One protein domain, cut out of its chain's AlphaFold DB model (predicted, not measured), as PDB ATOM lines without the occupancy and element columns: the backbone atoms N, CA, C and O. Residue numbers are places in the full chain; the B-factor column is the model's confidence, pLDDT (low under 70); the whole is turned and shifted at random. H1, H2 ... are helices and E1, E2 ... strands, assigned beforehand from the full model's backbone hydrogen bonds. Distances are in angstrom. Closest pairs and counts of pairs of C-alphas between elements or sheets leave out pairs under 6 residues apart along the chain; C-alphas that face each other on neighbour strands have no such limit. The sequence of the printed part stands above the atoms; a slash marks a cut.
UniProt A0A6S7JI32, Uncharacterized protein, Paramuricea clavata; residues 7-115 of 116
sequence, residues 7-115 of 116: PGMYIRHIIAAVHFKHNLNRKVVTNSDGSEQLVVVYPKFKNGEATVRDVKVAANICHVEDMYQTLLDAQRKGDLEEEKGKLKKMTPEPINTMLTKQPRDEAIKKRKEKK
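AT A GLANCE: This is residues 7 to 115 of the 116 residues of an uncharacterized protein of Paramuricea clavata (UniProt A0A6S7JI32). Three helices, H1, H2 and H3, make a flat, open triangle whose corners are met by few residues, with a small two-stranded hairpin, E1 and E2, reached from the corner where H1 ends and H2 begins. From the end of H3 the last stretch leads away, and residues 93 to 115, with H4 in them, stick out as a free arm. The printed part has 109 residues with four named helices and two named strands, in the order H1, E1, E2, H2, H3, H4; the sheet, in the order E1 - E2, is antiparallel and the class is mostly helix. The whole is extended, with a radius of gyration of the C-alphas of 26.2 A, and its C-alphas span 79 by 58 by 17 A.

IN THESE COORDINATES: Find C-alpha 7 at (-21.189, -17.617, -6.262); from there H1 runs through residues 7 to 24, 25.3 A from first to last C-alpha. Look next at residues 38 to 41 for E1, which begins at C-alpha 38 at (-53.723, -13.881, 19.100), and at residues 51 to 54 for E2. H2, residues 63 to 77, covers 21.4 A, and H3, residues 80 to 89, covers 14.4 A. H4, residues 104 to 113, is 14.6 A long and ends at C-alpha 113 at (13.419, -18.677, 18.204).

HOW THE PARTS SIT: Begin with H1 and H2, which only just touch, with 3 pairs of C-alphas within 8 A; their closest C-alphas are those of His 22 and His 63, 7.3 A apart. H1 touches H2 with residues 18 to 22 alone, and H2 touches H1 with residue 63 alone. The two helices run opposite ways at a steep tilt of 46 degrees. At the other end of H1, look at Pro 7: its C-alpha is 6.4 A from that of Leu 87, the closest pair of H1 and H3, which are close but not clearly touching and about perpendicular at 76 degrees. H2 and H3 are also close but not clearly touching, with the C-alphas of Ala 74 and Leu 80 closest at 6.3 A, and about perpendicular at 73 degrees. E1 and E2 form an antiparallel hairpin, their directions 149 degrees apart; N 39 and O 53 are 2.8 A apart and N 51 and O 41 2.7 A, both within hydrogen-bond range. H4 is apart from H1, H2, H3, E1 and E2. In H1, H2, H3 and H4 every O i to N i+4 pair is within hydrogen-bond range.

THE WHOLE: The two C-alphas farthest apart are those of Asp 33 and Lys 112, at 79.9 A. Without the free residues 93 to 115, the body of 86 residues spans 58 by 35 by 11 A. The links from H1 to E1, 13 residues, and from H3 to H4, 14 residues, are long, while that from H2 to H3 is tight. The printed part has no cut; its mean pLDDT is 91.4, and no printed residue is under 70.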
ATOM      1  N   PRO A   7     -19.930 -17.773  -5.533       90.94
ATOM      2  CA  PRO A   7     -21.189 -17.617  -6.262       90.94
ATOM      3  C   PRO A   7     -22.311 -18.522  -5.741       90.94
ATOM      4  O   PRO A   7     -23.440 -18.072  -5.571       90.94
ATOM      5  N   GLY A   8     -22.003 -19.786  -5.432       90.19
ATOM      6  CA  GLY A   8     -22.990 -20.725  -4.899       90.19
ATOM      7  C   GLY A   8     -23.502 -20.319  -3.515       90.19
ATOM      8  O   GLY A   8     -24.702 -20.398  -3.254       90.19
ATOM      9  N   MET A   9     -22.614 -19.848  -2.635       91.56
ATOM     10  CA  MET A   9     -23.004 -19.328  -1.320       91.56
ATOM     11  C   MET A   9     -23.826 -18.044  -1.429       91.56
ATOM     12  O   MET A   9     -24.832 -17.901  -0.736       91.56
ATOM     13  N   TYR A  10     -23.422 -17.136  -2.316       91.50
ATOM     14  CA  TYR A  10     -24.098 -15.866  -2.543       91.50
ATOM     15  C   TYR A  10     -25.529 -16.068  -3.058       91.50
ATOM     16  O   TYR A  10     -26.467 -15.508  -2.491       91.50
ATOM     17  N   ILE A  11     -25.729 -16.964  -4.034       91.19
ATOM     18  CA  ILE A  11     -27.065 -17.328  -4.536       91.19
ATOM     19  C   ILE A  11     -27.949 -17.876  -3.407       91.19
ATOM     20  O   ILE A  11     -29.096 -17.455  -3.265       91.19
ATOM     21  N   ARG A  12     -27.427 -18.776  -2.561       92.50
ATOM     22  CA  ARG A  12     -28.192 -19.298  -1.412       92.50
ATOM     23  C   ARG A  12     -28.607 -18.189  -0.446       92.50
ATOM     24  O   ARG A  12     -29.719 -18.226   0.072       92.50
ATOM     25  N   HIS A  13     -27.738 -17.203  -0.227       94.25
ATOM     26  CA  HIS A  13     -28.041 -16.039   0.604       94.25
ATOM     27  C   HIS A  13     -29.169 -15.187   0.013       94.25
ATOM     28  O   HIS A  13     -30.089 -14.807   0.734       94.25
ATOM     29  N   ILE A  14     -29.139 -14.937  -1.300       92.88
ATOM     30  CA  ILE A  14     -30.202 -14.207  -2.000       92.88
ATOM     31  C   ILE A  14     -31.536 -14.947  -1.867       92.88
ATOM     32  O   ILE A  14     -32.531 -14.338  -1.482       92.88
ATOM     33  N   ILE A  15     -31.563 -16.260  -2.119       92.19
ATOM     34  CA  ILE A  15     -32.786 -17.071  -2.001       92.19
ATOM     35  C   ILE A  15     -33.342 -17.001  -0.573       92.19
ATOM     36  O   ILE A  15     -34.541 -16.787  -0.390       92.19
ATOM     37  N   ALA A  16     -32.479 -17.114   0.441       92.75
ATOM     38  CA  ALA A  16     -32.889 -16.980   1.835       92.75
ATOM     39  C   ALA A  16     -33.483 -15.592   2.134       92.75
ATOM     40  O   ALA A  16     -34.513 -15.501   2.801       92.75
ATOM     41  N   ALA A  17     -32.889 -14.518   1.605       93.75
ATOM     42  CA  ALA A  17     -33.399 -13.159   1.768       93.75
ATOM     43  C   ALA A  17     -34.761 -12.959   1.082       93.75
ATOM     44  O   ALA A  17     -35.653 -12.338   1.663       93.75
ATOM     45  N   VAL A  18     -34.959 -13.517  -0.119       92.19
ATOM     46  CA  VAL A  18     -36.258 -13.469  -0.809       92.19
ATOM     47  C   VAL A  18     -37.312 -14.249  -0.026       92.19
ATOM     48  O   VAL A  18     -38.396 -13.719   0.223       92.19
ATOM     49  N   HIS A  19     -36.982 -15.459   0.434       92.31
ATOM     50  CA  HIS A  19     -37.877 -16.269   1.256       92.31
ATOM     51  C   HIS A  19     -38.270 -15.546   2.550       92.31
ATOM     52  O   HIS A  19     -39.451 -15.491   2.898       92.31
ATOM     53  N   PHE A  20     -37.288 -14.956   3.239       91.50
ATOM     54  CA  PHE A  20     -37.511 -14.169   4.447       91.50
ATOM     55  C   PHE A  20     -38.427 -12.979   4.167       91.50
ATOM     56  O   PHE A  20     -39.438 -12.830   4.841       91.50
ATOM     57  N   LYS A  21     -38.129 -12.174   3.139       90.25
ATOM     58  CA  LYS A  21     -38.942 -11.010   2.763       90.25
ATOM     59  C   LYS A  21     -40.388 -11.403   2.464       90.25
ATOM     60  O   LYS A  21     -41.306 -10.740   2.939       90.25
ATOM     61  N   HIS A  22     -40.590 -12.483   1.711       88.56
ATOM     62  CA  HIS A  22     -41.926 -12.969   1.371       88.56
ATOM     63  C   HIS A  22     -42.709 -13.411   2.617       88.56
ATOM     64  O   HIS A  22     -43.913 -13.189   2.712       88.56
ATOM     65  N   ASN A  23     -42.020 -13.992   3.602       90.38
ATOM     66  CA  ASN A  23     -42.637 -14.513   4.821       90.38
ATOM     67  C   ASN A  23     -42.607 -13.544   6.020       90.38
ATOM     68  O   ASN A  23     -43.175 -13.867   7.070       90.38
ATOM     69  N   LEU A  24     -41.995 -12.365   5.870       89.31
ATOM     70  CA  LEU A  24     -41.897 -11.339   6.911       89.31
ATOM     71  C   LEU A  24     -43.264 -10.711   7.204       89.31
ATOM     72  O   LEU A  24     -43.672 -10.621   8.357       89.31
ATOM     73  N   ASN A  25     -44.001 -10.345   6.152       82.38
ATOM     74  CA  ASN A  25     -45.276  -9.628   6.254       82.38
ATOM     75  C   ASN A  25     -46.483 -10.561   6.092       82.38
ATOM     76  O   ASN A  25     -47.473 -10.216   5.444       82.38
ATOM     77  N   ARG A  26     -46.403 -11.774   6.653       90.06
ATOM     78  CA  ARG A  26     -47.533 -12.709   6.626       90.06
ATOM     79  C   ARG A  26     -48.732 -12.107   7.354       90.06
ATOM     80  O   ARG A  26     -48.588 -11.517   8.427       90.06
ATOM     81  N   LYS A  27     -49.912 -12.281   6.758       90.19
ATOM     82  CA  LYS A  27     -51.187 -11.831   7.325       90.19
ATOM     83  C   LYS A  27     -51.473 -12.552   8.644       90.19
ATOM     84  O   LYS A  27     -51.005 -13.673   8.855       90.19
ATOM     85  N   VAL A  28     -52.228 -11.902   9.523       92.56
ATOM     86  CA  VAL A  28     -52.745 -12.525  10.748       92.56
ATOM     87  C   VAL A  28     -53.858 -13.500  10.365       92.56
ATOM     88  O   VAL A  28     -54.610 -13.243   9.423       92.56
ATOM     89  N   VAL A  29     -53.918 -14.649  11.035       92.19
ATOM     90  CA  VAL A  29     -55.029 -15.593  10.883       92.19
ATOM     91  C   VAL A  29     -56.284 -14.945  11.453       92.19
ATOM     92  O   VAL A  29     -56.239 -14.329  12.514       92.19
ATOM     93  N   THR A  30     -57.398 -15.076  10.746       92.88
ATOM     94  CA  THR A  30     -58.705 -14.617  11.214       92.88
ATOM     95  C   THR A  30     -59.490 -15.790  11.782       92.88
ATOM     96  O   THR A  30     -59.493 -16.889  11.225       92.88
ATOM     97  N   ASN A  31     -60.132 -15.559  12.920       89.75
ATOM     98  CA  ASN A  31     -61.059 -16.489  13.543       89.75
ATOM     99  C   ASN A  31     -62.384 -16.523  12.757       89.75
ATOM    100  O   ASN A  31     -62.647 -15.674  11.903       89.75
ATOM    101  N   SER A  32     -63.253 -17.490  13.060       90.00
ATOM    102  CA  SER A  32     -64.563 -17.638  12.402       90.00
ATOM    103  C   SER A  32     -65.497 -16.438  12.592       90.00
ATOM    104  O   SER A  32     -66.412 -16.242  11.801       90.00
ATOM    105  N   ASP A  33     -65.274 -15.648  13.640       90.56
ATOM    106  CA  ASP A  33     -65.998 -14.412  13.948       90.56
ATOM    107  C   ASP A  33     -65.397 -13.166  13.261       90.56
ATOM    108  O   ASP A  33     -65.908 -12.061  13.429       90.56
ATOM    109  N   GLY A  34     -64.318 -13.331  12.486       87.31
ATOM    110  CA  GLY A  34     -63.601 -12.248  11.812       87.31
ATOM    111  C   GLY A  34     -62.559 -11.527  12.673       87.31
ATOM    112  O   GLY A  34     -61.886 -10.632  12.162       87.31
ATOM    113  N   SER A  35     -62.383 -11.905  13.944       90.25
ATOM    114  CA  SER A  35     -61.347 -11.334  14.814       90.25
ATOM    115  C   SER A  35     -59.949 -11.864  14.473       90.25
ATOM    116  O   SER A  35     -59.793 -12.958  13.928       90.25
ATOM    117  N   GLU A  36     -58.906 -11.096  14.788       93.56
ATOM    118  CA  GLU A  36     -57.522 -11.546  14.620       93.56
ATOM    119  C   GLU A  36     -57.147 -12.593  15.678       93.56
ATOM    120  O   GLU A  36     -57.421 -12.439  16.870       93.56
ATOM    121  N   GLN A  37     -56.487 -13.669  15.252       93.75
ATOM    122  CA  GLN A  37     -56.028 -14.715  16.152       93.75
ATOM    123  C   GLN A  37     -54.752 -14.277  16.882       93.75
ATOM    124  O   GLN A  37     -53.717 -13.994  16.271       93.75
ATOM    125  N   LEU A  38     -54.812 -14.286  18.214       93.56
ATOM    126  CA  LEU A  38     -53.723 -13.881  19.100       93.56
ATOM    127  C   LEU A  38     -53.267 -15.053  19.971       93.56
ATOM    128  O   LEU A  38     -54.061 -15.911  20.355       93.56
ATOM    129  N   VAL A  39     -51.982 -15.068  20.323       93.50
ATOM    130  CA  VAL A  39     -51.412 -16.000  21.299       93.50
ATOM    131  C   VAL A  39     -50.810 -15.235  22.470       93.50
ATOM    132  O   VAL A  39     -50.027 -14.298  22.297       93.50
ATOM    133  N   VAL A  40     -51.170 -15.654  23.679       95.56
ATOM    134  CA  VAL A  40     -50.610 -15.122  24.921       95.56
ATOM    135  C   VAL A  40     -49.468 -16.032  25.357       95.56
ATOM    136  O   VAL A  40     -49.657 -17.225  25.586       95.56
ATOM    137  N   VAL A  41     -48.265 -15.476  25.451       95.12
ATOM    138  CA  VAL A  41     -47.056 -16.193  25.875       95.12
ATOM    139  C   VAL A  41     -46.567 -15.599  27.187       95.12
ATOM    140  O   VAL A  41     -46.580 -14.383  27.339       95.12
ATOM    141  N   TYR A  42     -46.074 -16.436  28.099       96.00
ATOM    142  CA  TYR A  42     -45.476 -16.021  29.373       96.00
ATOM    143  C   TYR A  42     -43.977 -16.351  29.374       96.00
ATOM    144  O   TYR A  42     -43.580 -17.456  29.756       96.00
ATOM    145  N   PRO A  43     -43.111 -15.451  28.871       95.44
ATOM    146  CA  PRO A  43     -41.683 -15.718  28.807       95.44
ATOM    147  C   PRO A  43     -41.071 -15.758  30.207       95.44
ATOM    148  O   PRO A  43     -41.309 -14.866  31.018       95.44
ATOM    149  N   LYS A  44     -40.201 -16.741  30.469       94.94
ATOM    150  CA  LYS A  44     -39.544 -16.907  31.780       94.94
ATOM    151  C   LYS A  44     -38.831 -15.640  32.268       94.94
ATOM    152  O   LYS A  44     -38.902 -15.327  33.446       94.94
ATOM    153  N   PHE A  45     -38.190 -14.890  31.365       94.56
ATOM    154  CA  PHE A  45     -37.449 -13.667  31.707       94.56
ATOM    155  C   PHE A  45     -38.342 -12.498  32.160       94.56
ATOM    156  O   PHE A  45     -37.827 -11.518  32.684       94.56
ATOM    157  N   LYS A  46     -39.661 -12.587  31.943       94.00
ATOM    158  CA  LYS A  46     -40.642 -11.575  32.347       94.00
ATOM    159  C   LYS A  46     -41.282 -11.849  33.714       94.00
ATOM    160  O   LYS A  46     -42.208 -11.146  34.093       94.00
ATOM    161  N   ASN A  47     -40.830 -12.874  34.443       94.25
ATOM    162  CA  ASN A  47     -41.257 -13.157  35.822       94.25
ATOM    163  C   ASN A  47     -42.787 -13.170  36.034       94.25
ATOM    164  O   ASN A  47     -43.285 -12.674  37.037       94.25
ATOM    165  N   GLY A  48     -43.530 -13.747  35.086       92.62
ATOM    166  CA  GLY A  48     -44.990 -13.854  35.158       92.62
ATOM    167  C   GLY A  48     -45.755 -12.855  34.287       92.62
ATOM    168  O   GLY A  48     -46.954 -13.046  34.096       92.62
ATOM    169  N   GLU A  49     -45.100 -11.856  33.682       96.12
ATOM    170  CA  GLU A  49     -45.783 -10.984  32.718       96.12
ATOM    171  C   GLU A  49     -45.954 -11.651  31.346       96.12
ATOM    172  O   GLU A  49     -45.061 -12.319  30.807       96.12
ATOM    173  N   ALA A  50     -47.118 -11.412  30.744       96.19
ATOM    174  CA  ALA A  50     -47.464 -11.925  29.431       96.19
ATOM    175  C   ALA A  50     -46.886 -11.075  28.288       96.19
ATOM    176  O   ALA A  50     -46.514  -9.910  28.422       96.19
ATOM    177  N   THR A  51     -46.834 -11.668  27.102       94.50
ATOM    178  CA  THR A  51     -46.659 -10.979  25.825       94.50
ATOM    179  C   THR A  51     -47.694 -11.523  24.858       94.50
ATOM    180  O   THR A  51     -47.747 -12.732  24.634       94.50
ATOM    181  N   VAL A  52     -48.497 -10.633  24.283       95.12
ATOM    182  CA  VAL A  52     -49.456 -10.977  23.230       95.12
ATOM    183  C   VAL A  52     -48.741 -10.912  21.885       95.12
ATOM    184  O   VAL A  52     -47.955  -9.995  21.643       95.12
ATOM    185  N   ARG A  53     -48.955 -11.914  21.035       92.44
ATOM    186  CA  ARG A  53     -48.394 -11.976  19.682       92.44
ATOM    187  C   ARG A  53     -49.470 -12.382  18.687       92.44
ATOM    188  O   ARG A  53     -50.292 -13.239  19.001       92.44
ATOM    189  N   ASP A  54     -49.400 -11.844  17.479       93.69
ATOM    190  CA  ASP A  54     -50.272 -12.272  16.388       93.69
ATOM    191  C   ASP A  54     -49.921 -13.686  15.929       93.69
ATOM    192  O   ASP A  54     -48.748 -14.018  15.710       93.69
ATOM    193  N   VAL A  55     -50.942 -14.501  15.676       92.25
ATOM    194  CA  VAL A  55     -50.777 -15.766  14.964       92.25
ATOM    195  C   VAL A  55     -50.807 -15.470  13.469       92.25
ATOM    196  O   VAL A  55     -51.843 -15.138  12.901       92.25
ATOM    197  N   LYS A  56     -49.650 -15.554  12.809       91.88
ATOM    198  CA  LYS A  56     -49.554 -15.348  11.356       91.88
ATOM    199  C   LYS A  56     -49.920 -16.622  10.589       91.88
ATOM    200  O   LYS A  56     -49.623 -17.725  11.046       91.88
ATOM    201  N   VAL A  57     -50.486 -16.461   9.391       91.56
ATOM    202  CA  VAL A  57     -50.757 -17.567   8.449       91.56
ATOM    203  C   VAL A  57     -49.492 -18.380   8.169       91.56
ATOM    204  O   VAL A  57     -48.386 -17.848   8.267       91.56
ATOM    205  N   ALA A  58     -49.630 -19.657   7.802       90.25
ATOM    206  CA  ALA A  58     -48.496 -20.533   7.504       90.25
ATOM    207  C   ALA A  58     -47.558 -19.938   6.436       90.25
ATOM    208  O   ALA A  58     -47.975 -19.180   5.559       90.25
ATOM    209  N   ALA A  59     -46.264 -20.239   6.555       89.50
ATOM    210  CA  ALA A  59     -45.273 -19.773   5.595       89.50
ATOM    211  C   ALA A  59     -45.525 -20.429   4.240       89.50
ATOM    212  O   ALA A  59     -45.913 -21.596   4.180       89.50
ATOM    213  N   ASN A  60     -45.300 -19.681   3.162       85.94
ATOM    214  CA  ASN A  60     -45.487 -20.185   1.809       85.94
ATOM    215  C   ASN A  60     -44.203 -20.046   0.976       85.94
ATOM    216  O   ASN A  60     -43.259 -19.326   1.329       85.94
ATOM    217  N   ILE A  61     -44.191 -20.779  -0.136       88.75
ATOM    218  CA  ILE A  61     -43.063 -20.898  -1.065       88.75
ATOM    219  C   ILE A  61     -43.468 -20.365  -2.459       88.75
ATOM    220  O   ILE A  61     -42.792 -20.609  -3.449       88.75
ATOM    221  N   CYS A  62     -44.563 -19.597  -2.564       86.06
ATOM    222  CA  CYS A  62     -45.144 -19.194  -3.854       86.06
ATOM    223  C   CYS A  62     -44.186 -18.363  -4.726       86.06
ATOM    224  O   CYS A  62     -44.217 -18.477  -5.943       86.06
ATOM    225  N   HIS A  63     -43.276 -17.604  -4.109       88.12
ATOM    226  CA  HIS A  63     -42.217 -16.856  -4.801       88.12
ATOM    227  C   HIS A  63     -41.289 -17.726  -5.667       88.12
ATOM    228  O   HIS A  63     -40.565 -17.191  -6.502       88.12
ATOM    229  N   VAL A  64     -41.264 -19.049  -5.471       91.38
ATOM    230  CA  VAL A  64     -40.482 -19.960  -6.318       91.38
ATOM    231  C   VAL A  64     -41.035 -20.020  -7.739       91.38
ATOM    232  O   VAL A  64     -40.243 -20.113  -8.674       91.38
ATOM    233  N   GLU A  65     -42.351 -19.899  -7.919       92.56
ATOM    234  CA  GLU A  65     -42.954 -19.844  -9.256       92.56
ATOM    235  C   GLU A  65     -42.477 -18.591 -10.002       92.56
ATOM    236  O   GLU A  65     -41.967 -18.689 -11.116       92.56
ATOM    237  N   ASP A  66     -42.514 -17.427  -9.347       91.81
ATOM    238  CA  ASP A  66     -42.024 -16.167  -9.922       91.81
ATOM    239  C   ASP A  66     -40.536 -16.254 -10.313       91.81
ATOM    240  O   ASP A  66     -40.123 -15.779 -11.378       91.81
ATOM    241  N   MET A  67     -39.713 -16.901  -9.476       92.69
ATOM    242  CA  MET A  67     -38.301 -17.160  -9.788       92.69
ATOM    243  C   MET A  67     -38.144 -18.074 -11.006       92.69
ATOM    244  O   MET A  67     -37.264 -17.841 -11.836       92.69
ATOM    245  N   TYR A  68     -38.976 -19.110 -11.118       93.31
ATOM    246  CA  TYR A  68     -38.925 -20.049 -12.232       93.31
ATOM    247  C   TYR A  68     -39.331 -19.383 -13.551       93.31
ATOM    248  O   TYR A  68     -38.623 -19.521 -14.547       93.31
ATOM    249  N   GLN A  69     -40.392 -18.576 -13.551       95.06
ATOM    250  CA  GLN A  69     -40.784 -17.792 -14.726       95.06
ATOM    251  C   GLN A  69     -39.681 -16.814 -15.150       95.06
ATOM    252  O   GLN A  69     -39.327 -16.753 -16.329       95.06
ATOM    253  N   THR A  70     -39.050 -16.138 -14.182       92.38
ATOM    254  CA  THR A  70     -37.899 -15.256 -14.440       92.38
ATOM    255  C   THR A  70     -36.738 -16.009 -15.105       92.38
ATOM    256  O   THR A  70     -36.103 -15.490 -16.024       92.38
ATOM    257  N   LEU A  71     -36.464 -17.249 -14.679       91.56
ATOM    258  CA  LEU A  71     -35.451 -18.102 -15.305       91.56
ATOM    259  C   LEU A  71     -35.810 -18.436 -16.760       91.56
ATOM    260  O   LEU A  71     -34.945 -18.328 -17.630       91.56
ATOM    261  N   LEU A  72     -37.059 -18.826 -17.029       94.31
ATOM    262  CA  LEU A  72     -37.519 -19.141 -18.385       94.31
ATOM    263  C   LEU A  72     -37.403 -17.925 -19.317       94.31
ATOM    264  O   LEU A  72     -36.985 -18.065 -20.467       94.31
ATOM    265  N   ASP A  73     -37.721 -16.726 -18.824       94.06
ATOM    266  CA  ASP A  73     -37.521 -15.474 -19.560       94.06
ATOM    267  C   ASP A  73     -36.045 -15.212 -19.873       94.06
ATOM    268  O   ASP A  73     -35.704 -14.891 -21.013       94.06
ATOM    269  N   ALA A  74     -35.159 -15.378 -18.890       91.12
ATOM    270  CA  ALA A  74     -33.722 -15.195 -19.085       91.12
ATOM    271  C   ALA A  74     -33.136 -16.216 -20.078       91.12
ATOM    272  O   ALA A  74     -32.294 -15.866 -20.906       91.12
ATOM    273  N   GLN A  75     -33.615 -17.466 -20.048       91.38
ATOM    274  CA  GLN A  75     -33.247 -18.492 -21.027       91.38
ATOM    275  C   GLN A  75     -33.657 -18.102 -22.447       91.38
ATOM    276  O   GLN A  75     -32.853 -18.246 -23.365       91.38
ATOM    277  N   ARG A  76     -34.878 -17.583 -22.629       93.69
ATOM    278  CA  ARG A  76     -35.366 -17.124 -23.939       93.69
ATOM    279  C   ARG A  76     -34.548 -15.965 -24.501       93.69
ATOM    280  O   ARG A  76     -34.332 -15.915 -25.707       93.69
ATOM    281  N   LYS A  77     -34.109 -15.041 -23.643       93.38
ATOM    282  CA  LYS A  77     -33.308 -13.873 -24.045       93.38
ATOM    283  C   LYS A  77     -31.851 -14.220 -24.361       93.38
ATOM    284  O   LYS A  77     -31.224 -13.520 -25.143       93.38
ATOM    285  N   GLY A  78     -31.338 -15.322 -23.811       90.62
ATOM    286  CA  GLY A  78     -29.952 -15.754 -24.013       90.62
ATOM    287  C   GLY A  78     -28.942 -15.077 -23.078       90.62
ATOM    288  O   GLY A  78     -27.739 -15.247 -23.259       90.62
ATOM    289  N   ASP A  79     -29.407 -14.376 -22.041       88.94
ATOM    290  CA  ASP A  79     -28.574 -13.515 -21.183       88.94
ATOM    291  C   ASP A  79     -27.770 -14.297 -20.116       88.94
ATOM    292  O   ASP A  79     -26.946 -13.742 -19.385       88.94
ATOM    293  N   LEU A  80     -27.997 -15.610 -19.987       88.69
ATOM    294  CA  LEU A  80     -27.519 -16.396 -18.842       88.69
ATOM    295  C   LEU A  80     -25.994 -16.504 -18.727       88.69
ATOM    296  O   LEU A  80     -25.456 -16.440 -17.619       88.69
ATOM    297  N   GLU A  81     -25.281 -16.706 -19.837       89.75
ATOM    298  CA  GLU A  81     -23.822 -16.871 -19.781       89.75
ATOM    299  C   GLU A  81     -23.111 -15.544 -19.483       89.75
ATOM    300  O   GLU A  81     -22.103 -15.537 -18.767       89.75
ATOM    301  N   GLU A  82     -23.664 -14.416 -19.940       90.94
ATOM    302  CA  GLU A  82     -23.153 -13.088 -19.599       90.94
ATOM    303  C   GLU A  82     -23.295 -12.821 -18.092       90.94
ATOM    304  O   GLU A  82     -22.313 -12.487 -17.418       90.94
ATOM    305  N   GLU A  83     -24.488 -13.044 -17.537       89.62
ATOM    306  CA  GLU A  83     -24.767 -12.846 -16.110       89.62
ATOM    307  C   GLU A  83     -23.934 -13.774 -15.217       89.62
ATOM    308  O   GLU A  83     -23.372 -13.359 -14.200       89.62
ATOM    309  N   LYS A  84     -23.741 -15.028 -15.632       90.06
ATOM    310  CA  LYS A  84     -22.831 -15.967 -14.960       90.06
ATOM    311  C   LYS A  84     -21.385 -15.464 -14.971       90.06
ATOM    312  O   LYS A  84     -20.660 -15.653 -13.991       90.06
ATOM    313  N   GLY A  85     -20.959 -14.814 -16.054       92.25
ATOM    314  CA  GLY A  85     -19.671 -14.133 -16.142       92.25
ATOM    315  C   GLY A  85     -19.552 -12.983 -15.138       92.25
ATOM    316  O   GLY A  85     -18.552 -12.904 -14.419       92.25
ATOM    317  N   LYS A  86     -20.581 -12.133 -15.035       91.81
ATOM    318  CA  LYS A  86     -20.652 -11.039 -14.046       91.81
ATOM    319  C   LYS A  86     -20.578 -11.575 -12.615       91.81
ATOM    320  O   LYS A  86     -19.765 -11.099 -11.827       91.81
ATOM    321  N   LEU A  87     -21.333 -12.630 -12.308       90.88
ATOM    322  CA  LEU A  87     -21.347 -13.245 -10.980       90.88
ATOM    323  C   LEU A  87     -19.985 -13.832 -10.588       90.88
ATOM    324  O   LEU A  87     -19.542 -13.674  -9.453       90.88
ATOM    325  N   LYS A  88     -19.283 -14.480 -11.526       90.88
ATOM    326  CA  LYS A  88     -17.921 -14.972 -11.272       90.88
ATOM    327  C   LYS A  88     -16.962 -13.834 -10.927       90.88
ATOM    328  O   LYS A  88     -16.187 -13.988  -9.988       90.88
ATOM    329  N   LYS A  89     -17.047 -12.699 -11.632       92.69
ATOM    330  CA  LYS A  89     -16.204 -11.512 -11.392       92.69
ATOM    331  C   LYS A  89     -16.438 -10.862 -10.023       92.69
ATOM    332  O   LYS A  89     -15.537 -10.202  -9.526       92.69
ATOM    333  N   MET A  90     -17.601 -11.064  -9.401       90.88
ATOM    334  CA  MET A  90     -17.884 -10.592  -8.037       90.88
ATOM    335  C   MET A  90     -17.228 -11.443  -6.943       90.88
ATOM    336  O   MET A  90     -17.322 -11.095  -5.769       90.88
ATOM    337  N   THR A  91     -16.594 -12.567  -7.293       91.31
ATOM    338  CA  THR A  91     -15.920 -13.417  -6.308       91.31
ATOM    339  C   THR A  91     -14.778 -12.635  -5.658       91.31
ATOM    340  O   THR A  91     -13.848 -12.255  -6.369       91.31
ATOM    341  N   PRO A  92     -14.822 -12.388  -4.337       89.88
ATOM    342  CA  PRO A  92     -13.753 -11.682  -3.663       89.88
ATOM    343  C   PRO A  92     -12.496 -12.544  -3.645       89.88
ATOM    344  O   PRO A  92     -12.555 -13.779  -3.624       89.88
ATOM    345  N   GLU A  93     -11.354 -11.871  -3.596       88.19
ATOM    346  CA  GLU A  93     -10.076 -12.528  -3.375       88.19
ATOM    347  C   GLU A  93     -10.077 -13.304  -2.044       88.19
ATOM    348  O   GLU A  93     -10.800 -12.946  -1.103       88.19
ATOM    349  N   PRO A  94      -9.266 -14.367  -1.922       86.44
ATOM    350  CA  PRO A  94      -9.139 -15.099  -0.671       86.44
ATOM    351  C   PRO A  94      -8.776 -14.169   0.497       86.44
ATOM    352  O   PRO A  94      -7.886 -13.337   0.384       86.44
ATOM    353  N   ILE A  95      -9.406 -14.337   1.663       85.94
ATOM    354  CA  ILE A  95      -9.238 -13.421   2.816       85.94
ATOM    355  C   ILE A  95      -7.761 -13.216   3.208       85.94
ATOM    356  O   ILE A  95      -7.365 -12.131   3.631       85.94
ATOM    357  N   ASN A  96      -6.913 -14.233   3.041       85.69
ATOM    358  CA  ASN A  96      -5.486 -14.147   3.358       85.69
ATOM    359  C   ASN A  96      -4.681 -13.217   2.427       85.69
ATOM    360  O   ASN A  96      -3.518 -12.938   2.727       85.69
ATOM    361  N   THR A  97      -5.238 -12.777   1.297       86.44
ATOM    362  CA  THR A  97      -4.628 -11.766   0.422       86.44
ATOM    363  C   THR A  97      -4.995 -10.344   0.843       86.44
ATOM    364  O   THR A  97      -4.268  -9.420   0.495       86.44
ATOM    365  N   MET A  98      -6.049 -10.168   1.648       83.25
ATOM    366  CA  MET A  98      -6.482  -8.859   2.158       83.25
ATOM    367  C   MET A  98      -5.641  -8.354   3.339       83.25
ATOM    368  O   MET A  98      -5.767  -7.201   3.741       83.25
ATOM    369  N   LEU A  99      -4.799  -9.210   3.922       87.31
ATOM    370  CA  LEU A  99      -3.945  -8.870   5.060       87.31
ATOM    371  C   LEU A  99      -2.518  -8.574   4.599       87.31
ATOM    372  O   LEU A  99      -1.952  -9.314   3.789       87.31
ATOM    373  N   THR A 100      -1.895  -7.552   5.188       88.88
ATOM    374  CA  THR A 100      -0.459  -7.309   5.021       88.88
ATOM    375  C   THR A 100       0.315  -8.503   5.566       88.88
ATOM    376  O   THR A 100       0.283  -8.802   6.762       88.88
ATOM    377  N   LYS A 101       0.998  -9.222   4.674       89.50
ATOM    378  CA  LYS A 101       1.754 -10.417   5.044       89.50
ATOM    379  C   LYS A 101       3.055 -10.002   5.718       89.50
ATOM    380  O   LYS A 101       3.786  -9.168   5.188       89.50
ATOM    381  N   GLN A 102       3.363 -10.621   6.857       91.69
ATOM    382  CA  GLN A 102       4.682 -10.478   7.469       91.69
ATOM    383  C   GLN A 102       5.778 -10.902   6.466       91.69
ATOM    384  O   GLN A 102       5.573 -11.879   5.728       91.69
ATOM    385  N   PRO A 103       6.936 -10.224   6.439       94.88
ATOM    386  CA  PRO A 103       8.068 -10.632   5.619       94.88
ATOM    387  C   PRO A 103       8.495 -12.072   5.917       94.88
ATOM    388  O   PRO A 103       8.479 -12.535   7.063       94.88
ATOM    389  N   ARG A 104       8.910 -12.792   4.870       92.94
ATOM    390  CA  ARG A 104       9.282 -14.210   4.970       92.94
ATOM    391  C   ARG A 104      10.421 -14.441   5.967       92.94
ATOM    392  O   ARG A 104      10.362 -15.397   6.737       92.94
ATOM    393  N   ASP A 105      11.419 -13.566   5.978       95.50
ATOM    394  CA  ASP A 105      12.609 -13.729   6.819       95.50
ATOM    395  C   ASP A 105      12.293 -13.534   8.305       95.50
ATOM    396  O   ASP A 105      12.758 -14.304   9.148       95.50
ATOM    397  N   GLU A 106      11.412 -12.583   8.621       95.00
ATOM    398  CA  GLU A 106      10.918 -12.363   9.982       95.00
ATOM    399  C   GLU A 106      10.128 -13.582  10.484       95.00
ATOM    400  O   GLU A 106      10.349 -14.067  11.596       95.00
ATOM    401  N   ALA A 107       9.259 -14.136   9.631       93.69
ATOM    402  CA  ALA A 107       8.493 -15.339   9.944       93.69
ATOM    403  C   ALA A 107       9.401 -16.546  10.241       93.69
ATOM    404  O   ALA A 107       9.150 -17.313  11.176       93.69
ATOM    405  N   ILE A 108      10.467 -16.718   9.451       95.25
ATOM    406  CA  ILE A 108      11.441 -17.802   9.627       95.25
ATOM    407  C   ILE A 108      12.240 -17.605  10.920       95.25
ATOM    408  O   ILE A 108      12.435 -18.576  11.655       95.25
ATOM    409  N   LYS A 109      12.667 -16.374  11.227       94.62
ATOM    410  CA  LYS A 109      13.403 -16.053  12.457       94.62
ATOM    411  C   LYS A 109      12.568 -16.356  13.706       94.62
ATOM    412  O   LYS A 109      12.999 -17.169  14.524       94.62
ATOM    413  N   LYS A 110      11.326 -15.857  13.771       94.25
ATOM    414  CA  LYS A 110      10.371 -16.160  14.858       94.25
ATOM    415  C   LYS A 110      10.148 -17.664  15.052       94.25
ATOM    416  O   LYS A 110       9.967 -18.133  16.172       94.25
ATOM    417  N   ARG A 111      10.142 -18.451  13.968       93.31
ATOM    418  CA  ARG A 111       9.997 -19.914  14.055       93.31
ATOM    419  C   ARG A 111      11.226 -20.590  14.665       93.31
ATOM    420  O   ARG A 111      11.054 -21.565  15.390       93.31
ATOM    421  N   LYS A 112      12.435 -20.125  14.336       92.75
ATOM    422  CA  LYS A 112      13.687 -20.650  14.903       92.75
ATOM    423  C   LYS A 112      13.780 -20.340  16.398       92.75
ATOM    424  O   LYS A 112      14.071 -21.246  17.165       92.75
ATOM    425  N   GLU A 113      13.434 -19.119  16.798       91.12
ATOM    426  CA  GLU A 113      13.419 -18.677  18.204       91.12
ATOM    427  C   GLU A 113      12.420 -19.457  19.073       91.12
ATOM    428  O   GLU A 113      12.692 -19.698  20.235       91.12
ATOM    429  N   LYS A 114      11.282 -19.901  18.521       85.25
ATOM    430  CA  LYS A 114      10.306 -20.745  19.245       85.25
ATOM    431  C   LYS A 114      10.708 -22.218  19.384       85.25
ATOM    432  O   LYS A 114       9.991 -22.974  20.034       85.25
ATOM    433  N   LYS A 115      11.746 -22.656  18.669       80.12
ATOM    434  CA  LYS A 115      12.196 -24.057  18.632       80.12
ATOM    435  C   LYS A 115      13.497 -24.302  19.401       80.12
ATOM    436  O   LYS A 115      13.826 -25.471  19.588       80.12
TER     437      LYS A 115